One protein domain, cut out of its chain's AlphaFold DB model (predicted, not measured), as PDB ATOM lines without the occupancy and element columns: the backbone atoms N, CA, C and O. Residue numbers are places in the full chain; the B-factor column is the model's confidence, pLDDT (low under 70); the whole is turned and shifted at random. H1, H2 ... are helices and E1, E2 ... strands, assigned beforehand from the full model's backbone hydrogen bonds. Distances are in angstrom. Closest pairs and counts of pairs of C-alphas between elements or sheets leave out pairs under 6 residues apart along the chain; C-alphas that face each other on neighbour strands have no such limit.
ATOM      1  N   ALA A   3      12.575 -39.098 -17.342       91.31
ATOM      2  CA  ALA A   3      12.277 -40.518 -17.195       91.31
ATOM      3  C   ALA A   3      10.772 -40.717 -17.375       91.31
ATOM      4  O   ALA A   3      10.002 -39.875 -16.924       91.31
ATOM      5  N   ASP A   4      10.360 -41.776 -18.075       87.00
ATOM      6  CA  ASP A   4       8.944 -42.054 -18.378       87.00
ATOM      7  C   ASP A   4       8.172 -40.835 -18.943       87.00
ATOM      8  O   ASP A   4       7.013 -40.590 -18.622       87.00
ATOM      9  N   GLY A   5       8.854 -40.010 -19.748       90.12
ATOM     10  CA  GLY A   5       8.293 -38.786 -20.336       90.12
ATOM     11  C   GLY A   5       8.203 -37.572 -19.399       90.12
ATOM     12  O   GLY A   5       7.744 -36.516 -19.826       90.12
ATOM     13  N   ILE A   6       8.670 -37.673 -18.150       93.44
ATOM     14  CA  ILE A   6       8.563 -36.614 -17.137       93.44
ATOM     15  C   ILE A   6       9.948 -36.051 -16.802       93.44
ATOM     16  O   ILE A   6      10.865 -36.780 -16.414       93.44
ATOM     17  N   LEU A   7      10.102 -34.726 -16.918       96.62
ATOM     18  CA  LEU A   7      11.284 -34.009 -16.442       96.62
ATOM     19  C   LEU A   7      11.204 -33.823 -14.923       96.62
ATOM     20  O   LEU A   7      10.316 -33.135 -14.422       96.62
ATOM     21  N   SER A   8      12.175 -34.366 -14.194       96.50
ATOM     22  CA  SER A   8      12.232 -34.269 -12.734       96.50
ATOM     23  C   SER A   8      13.605 -33.816 -12.228       96.50
ATOM     24  O   SER A   8      14.664 -34.168 -12.774       96.50
ATOM     25  N   LYS A   9      13.587 -33.060 -11.127       96.81
ATOM     26  CA  LYS A   9      14.759 -32.733 -10.308       96.81
ATOM     27  C   LYS A   9      14.958 -33.824  -9.259       96.81
ATOM     28  O   LYS A   9      14.055 -34.090  -8.471       96.81
ATOM     29  N   ILE A  10      16.145 -34.426  -9.222       96.75
ATOM     30  CA  ILE A  10      16.501 -35.421  -8.202       96.75
ATOM     31  C   ILE A  10      16.846 -34.688  -6.903       96.75
ATOM     32  O   ILE A  10      17.679 -33.785  -6.900       96.75
ATOM     33  N   ILE A  11      16.198 -35.079  -5.805       97.12
ATOM     34  CA  ILE A  11      16.451 -34.540  -4.462       97.12
ATOM     35  C   ILE A  11      17.417 -35.446  -3.702       97.12
ATOM     36  O   ILE A  11      18.364 -34.977  -3.077       97.12
ATOM     37  N   ARG A  12      17.179 -36.759  -3.751       95.94
ATOM     38  CA  ARG A  12      18.019 -37.789  -3.130       95.94
ATOM     39  C   ARG A  12      17.796 -39.117  -3.842       95.94
ATOM     40  O   ARG A  12      16.694 -39.363  -4.321       95.94
ATOM     41  N   HIS A  13      18.796 -39.989  -3.847       95.19
ATOM     42  CA  HIS A  13      18.642 -41.363  -4.319       95.19
ATOM     43  C   HIS A  13      19.294 -42.359  -3.354       95.19
ATOM     44  O   HIS A  13      20.169 -41.991  -2.563       95.19
ATOM     45  N   LYS A  14      18.823 -43.606  -3.392       95.69
ATOM     46  CA  LYS A  14      19.434 -44.766  -2.739       95.69
ATOM     47  C   LYS A  14      19.114 -46.001  -3.580       95.69
ATOM     48  O   LYS A  14      17.959 -46.415  -3.618       95.69
ATOM     49  N   GLY A  15      20.135 -46.582  -4.207       94.94
ATOM     50  CA  GLY A  15      19.965 -47.734  -5.092       94.94
ATOM     51  C   GLY A  15      19.045 -47.412  -6.269       94.94
ATOM     52  O   GLY A  15      19.256 -46.431  -6.979       94.94
ATOM     53  N   ASP A  16      18.007 -48.221  -6.427       95.75
ATOM     54  CA  ASP A  16      16.978 -48.162  -7.466       95.75
ATOM     55  C   ASP A  16      15.864 -47.132  -7.200       95.75
ATOM     56  O   ASP A  16      14.958 -46.978  -8.018       95.75
ATOM     57  N   VAL A  17      15.917 -46.409  -6.072       97.50
ATOM     58  CA  VAL A  17      14.871 -45.470  -5.642       97.50
ATOM     59  C   VAL A  17      15.381 -44.030  -5.590       97.50
ATOM     60  O   VAL A  17      16.378 -43.713  -4.933       97.50
ATOM     61  N   TYR A  18      14.613 -43.125  -6.190       97.69
ATOM     62  CA  TYR A  18      14.863 -41.690  -6.247       97.69
ATOM     63  C   TYR A  18      13.687 -40.930  -5.626       97.69
ATOM     64  O   TYR A  18      12.527 -41.185  -5.942       97.69
ATOM     65  N   LYS A  19      13.987 -39.954  -4.767       97.56
ATOM     66  CA  LYS A  19      13.050 -38.886  -4.402       97.56
ATOM     67  C   LYS A  19      13.238 -37.739  -5.373       97.56
ATOM     68  O   LYS A  19      14.358 -37.232  -5.516       97.56
ATOM     69  N   VAL A  20      12.160 -37.322  -6.018       97.50
ATOM     70  CA  VAL A  20      12.199 -36.316  -7.078       97.50
ATOM     71  C   VAL A  20      11.129 -35.249  -6.871       97.50
ATOM     72  O   VAL A  20      10.192 -35.436  -6.102       97.50
ATOM     73  N   VAL A  21      11.290 -34.114  -7.545       97.44
ATOM     74  CA  VAL A  21      10.228 -33.120  -7.747       97.44
ATOM     75  C   VAL A  21      10.051 -32.964  -9.250       97.44
ATOM     76  O   VAL A  21      11.016 -32.648  -9.956       97.44
ATOM     77  N   ASN A  22       8.847 -33.242  -9.743       95.69
ATOM     78  CA  ASN A  22       8.525 -33.125 -11.162       95.69
ATOM     79  C   ASN A  22       8.457 -31.653 -11.574       95.69
ATOM     80  O   ASN A  22       8.102 -30.781 -10.780       95.69
ATOM     81  N   HIS A  23       8.820 -31.361 -12.818       94.25
ATOM     82  CA  HIS A  23       8.741 -30.009 -13.347       94.25
ATOM     83  C   HIS A  23       7.291 -29.502 -13.307       94.25
ATOM     84  O   HIS A  23       6.381 -30.182 -13.769       94.25
ATOM     85  N   GLY A  24       7.084 -28.315 -12.733       93.19
ATOM     86  CA  GLY A  24       5.751 -27.741 -12.515       93.19
ATOM     87  C   GLY A  24       5.057 -28.200 -11.226       93.19
ATOM     88  O   GLY A  24       4.071 -27.587 -10.824       93.19
ATOM     89  N   GLU A  25       5.587 -29.204 -10.525       93.75
ATOM     90  CA  GLU A  25       5.065 -29.644  -9.233       93.75
ATOM     91  C   GLU A  25       5.848 -29.044  -8.058       93.75
ATOM     92  O   GLU A  25       7.024 -28.689  -8.160       93.75
ATOM     93  N   LYS A  26       5.179 -28.937  -6.905       92.50
ATOM     94  CA  LYS A  26       5.782 -28.471  -5.642       92.50
ATOM     95  C   LYS A  26       6.039 -29.609  -4.655       92.50
ATOM     96  O   LYS A  26       6.810 -29.449  -3.713       92.50
ATOM     97  N   THR A  27       5.374 -30.743  -4.851       94.69
ATOM     98  CA  THR A  27       5.432 -31.904  -3.964       94.69
ATOM     99  C   THR A  27       6.513 -32.879  -4.400       94.69
ATOM    100  O   THR A  27       6.796 -33.026  -5.587       94.69
ATOM    101  N   GLN A  28       7.116 -33.560  -3.426       95.75
ATOM    102  CA  GLN A  28       8.025 -34.664  -3.714       95.75
ATOM    103  C   GLN A  28       7.233 -35.902  -4.133       95.75
ATOM    104  O   GLN A  28       6.180 -36.193  -3.568       95.75
ATOM    105  N   SER A  29       7.790 -36.647  -5.075       96.69
ATOM    106  CA  SER A  29       7.315 -37.950  -5.527       96.69
ATOM    107  C   SER A  29       8.479 -38.945  -5.560       96.69
ATOM    108  O   SER A  29       9.626 -38.618  -5.218       96.69
ATOM    109  N   TYR A  30       8.177 -40.186  -5.925       97.81
ATOM    110  CA  TYR A  30       9.149 -41.259  -6.067       97.81
ATOM    111  C   TYR A  30       9.317 -41.624  -7.535       97.81
ATOM    112  O   TYR A  30       8.355 -41.654  -8.297       97.81
ATOM    113  N   LEU A  31      10.552 -41.934  -7.904       97.06
ATOM    114  CA  LEU A  31      10.924 -42.530  -9.176       97.06
ATOM    115  C   LEU A  31      11.706 -43.808  -8.866       97.06
ATOM    116  O   LEU A  31      12.639 -43.776  -8.061       97.06
ATOM    117  N   VAL A  32      11.316 -44.927  -9.467       97.06
ATOM    118  CA  VAL A  32      11.982 -46.228  -9.297       97.06
ATOM    119  C   VAL A  32      12.437 -46.782 -10.638       97.06
ATOM    120  O   VAL A  32      11.871 -46.421 -11.671       97.06
ATOM    121  N   THR A  33      13.446 -47.652 -10.630       94.94
ATOM    122  CA  THR A  33      13.990 -48.260 -11.850       94.94
ATOM    123  C   THR A  33      14.389 -49.717 -11.655       94.94
ATOM    124  O   THR A  33      14.821 -50.098 -10.577       94.94
ATOM    125  N   ASP A  34      14.287 -50.526 -12.706       90.25
ATOM    126  CA  ASP A  34      14.889 -51.868 -12.767       90.25
ATOM    127  C   ASP A  34      16.228 -51.872 -13.537       90.25
ATOM    128  O   ASP A  34      16.734 -52.927 -13.911       90.25
ATOM    129  N   GLY A  35      16.803 -50.689 -13.782       89.06
ATOM    130  CA  GLY A  35      18.004 -50.487 -14.596       89.06
ATOM    131  C   GLY A  35      17.715 -50.274 -16.083       89.06
ATOM    132  O   GLY A  35      18.593 -49.790 -16.796       89.06
ATOM    133  N   VAL A  36      16.497 -50.573 -16.540       87.69
ATOM    134  CA  VAL A  36      16.073 -50.401 -17.939       87.69
ATOM    135  C   VAL A  36      14.866 -49.469 -18.028       87.69
ATOM    136  O   VAL A  36      14.854 -48.495 -18.777       87.69
ATOM    137  N   ASN A  37      13.852 -49.744 -17.218       92.19
ATOM    138  CA  ASN A  37      12.607 -49.008 -17.126       92.19
ATOM    139  C   ASN A  37      12.633 -48.055 -15.937       92.19
ATOM    140  O   ASN A  37      13.320 -48.283 -14.940       92.19
ATOM    141  N   TYR A  38      11.818 -47.012 -16.023       94.81
ATOM    142  CA  TYR A  38      11.591 -46.062 -14.945       94.81
ATOM    143  C   TYR A  38      10.092 -45.867 -14.744       94.81
ATOM    144  O   TYR A  38       9.332 -45.889 -15.712       94.81
ATOM    145  N   ALA A  39       9.672 -45.659 -13.500       95.94
ATOM    146  CA  ALA A  39       8.285 -45.352 -13.179       95.94
ATOM    147  C   ALA A  39       8.182 -44.344 -12.036       95.94
ATOM    148  O   ALA A  39       8.833 -44.494 -10.995       95.94
ATOM    149  N   HIS A  40       7.336 -43.333 -12.224       96.44
ATOM    150  CA  HIS A  40       6.973 -42.382 -11.178       96.44
ATOM    151  C   HIS A  40       5.774 -42.872 -10.360       96.44
ATOM    152  O   HIS A  40       4.910 -43.592 -10.857       96.44
ATOM    153  N   GLY A  41       5.694 -42.421  -9.111       94.88
ATOM    154  CA  GLY A  41       4.531 -42.583  -8.238       94.88
ATOM    155  C   GLY A  41       4.536 -41.558  -7.108       94.88
ATOM    156  O   GLY A  41       5.599 -41.085  -6.695       94.88
ATOM    157  N   LYS A  42       3.363 -41.188  -6.582       95.31
ATOM    158  CA  LYS A  42       3.282 -40.256  -5.439       95.31
ATOM    159  C   LYS A  42       3.830 -40.917  -4.179       95.31
ATOM    160  O   LYS A  42       4.436 -40.257  -3.337       95.31
ATOM    161  N   THR A  43       3.674 -42.235  -4.083       96.38
ATOM    162  CA  THR A  43       4.281 -43.075  -3.048       96.38
ATOM    163  C   THR A  43       5.284 -44.061  -3.647       96.38
ATOM    164  O   THR A  43       5.252 -44.371  -4.837       96.38
ATOM    165  N   LEU A  44       6.174 -44.600  -2.806       95.00
ATOM    166  CA  LEU A  44       7.106 -45.649  -3.228       95.00
ATOM    167  C   LEU A  44       6.372 -46.916  -3.694       95.00
ATOM    168  O   LEU A  44       6.834 -47.582  -4.617       95.00
ATOM    169  N   LYS A  45       5.233 -47.237  -3.066       93.31
ATOM    170  CA  LYS A  45       4.396 -48.372  -3.464       93.31
ATOM    171  C   LYS A  45       3.830 -48.152  -4.865       93.31
ATOM    172  O   LYS A  45       4.055 -48.986  -5.728       93.31
ATOM    173  N   GLU A  46       3.210 -47.000  -5.113       93.25
ATOM    174  CA  GLU A  46       2.679 -46.655  -6.439       93.25
ATOM    175  C   GLU A  46       3.754 -46.699  -7.529       93.25
ATOM    176  O   GLU A  46       3.514 -47.225  -8.611       93.25
ATOM    177  N   ALA A  47       4.952 -46.181  -7.241       94.94
ATOM    178  CA  ALA A  47       6.048 -46.183  -8.204       94.94
ATOM    179  C   ALA A  47       6.478 -47.621  -8.560       94.94
ATOM    180  O   ALA A  47       6.664 -47.942  -9.733       94.94
ATOM    181  N   ARG A  48       6.578 -48.513  -7.562       93.44
ATOM    182  CA  ARG A  48       6.890 -49.938  -7.773       93.44
ATOM    183  C   ARG A  48       5.780 -50.674  -8.515       93.44
ATOM    184  O   ARG A  48       6.081 -51.399  -9.458       93.44
ATOM    185  N   ASP A  49       4.527 -50.450  -8.132       90.88
ATOM    186  CA  ASP A  49       3.364 -51.057  -8.782       90.88
ATOM    187  C   ASP A  49       3.284 -50.631 -10.257       90.88
ATOM    188  O   ASP A  49       3.018 -51.452 -11.129       90.88
ATOM    189  N   SER A  50       3.594 -49.366 -10.557       91.25
ATOM    190  CA  SER A  50       3.676 -48.846 -11.926       91.25
ATOM    191  C   SER A  50       4.815 -49.498 -12.724       91.25
ATOM    192  O   SER A  50       4.602 -49.937 -13.858       91.25
ATOM    193  N   LEU A  51       6.001 -49.662 -12.119       93.25
ATOM    194  CA  LEU A  51       7.179 -50.257 -12.769       93.25
ATOM    195  C   LEU A  51       6.933 -51.685 -13.280       93.25
ATOM    196  O   LEU A  51       7.477 -52.060 -14.319       93.25
ATOM    197  N   VAL A  52       6.092 -52.473 -12.601       90.69
ATOM    198  CA  VAL A  52       5.715 -53.835 -13.034       90.69
ATOM    199  C   VAL A  52       5.152 -53.846 -14.457       90.69
ATOM    200  O   VAL A  52       5.383 -54.790 -15.212       90.69
ATOM    201  N   TYR A  53       4.460 -52.777 -14.847       90.00
ATOM    202  CA  TYR A  53       3.814 -52.659 -16.148       90.00
ATOM    203  C   TYR A  53       4.602 -51.798 -17.148       90.00
ATOM    204  O   TYR A  53       4.152 -51.598 -18.279       90.00
TER     205      TYR A  53
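This is residues 3 to 53 of the 130 residues of an uncharacterized protein of Rhodobacteraceae bacterium TMED111 (UniProt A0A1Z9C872). One strongly twisted sheet of four strands winds back and forth, and a short helix, H1, packs on one of its faces over the edge strand E4. At the other edge the long strand E1 bends sharply near residue 11. The printed part has 51 residues with four named strands and then one named helix, in the order E1, E2, E3, E4, H1; the sheet runs E1, E2, E3, E4, all antiparallel, and the class is mixed, helices and strands. The whole is compact, with a radius of gyration of the C-alphas of 9.8 A, and its outline is rounded, spanning 26 by 20 by 18 A.

E1, residues 6 to 14, begins with C-alpha 6 at (8.563, -36.614, -17.137) and is 19.8 A long from first to last C-alpha; it bends by 80 degrees at residue 11. E2, residues 17 to 22, is 14.9 A long. E3, residues 28 to 33, is 16.9 A long, with C-alpha 28 at (8.025, -34.664, -3.714). E4, residues 38 to 41, measures 10.3 A. H1, residues 44 to 51, measures 10.6 A and ends with C-alpha 51 at (7.179, -50.257, -12.769).

The four strands form a meander, each strand the antiparallel neighbour of the one before. E1 and E2 are a hairpin, with directions at 143 degrees; N 11 and O 19 are 2.8 A apart, within hydrogen-bond range. E2 and E3 are a hairpin at 134 degrees, with N 18 and O 31 within hydrogen-bond range at 2.8 A. E3 and E4 are a hairpin at 150 degrees, with N 30 and O 41 within hydrogen-bond range at 2.8 A. The edge strands E1 and E4 are only just apart, 8.4 A at their closest. H1 is on the sheet at a height over the sheet of 6.3 A. It lies over E4 and runs slantwise to the strands, at 44 degrees to E4 on the local plane. The closest C-alphas of E4 and H1, those of Gly 41 and Ala 47, are 3.9 A apart. The closest C-alphas of E3 and H1, those of Tyr 30 and Leu 44, are 5.6 A apart. E2 and H1 are near each other, with 5 pairs of C-alphas within 10 A. In H1 every O i to N i+4 pair is within hydrogen-bond range.

The two C-alphas farthest apart, those of Lys 26 and Val 36, are 27.2 A from each other. The printed part has no cut from residue 3 to residue 53. The four links between named elements are tight. The mean pLDDT of the printed part of this model is 94.4, and no printed residue is under 70.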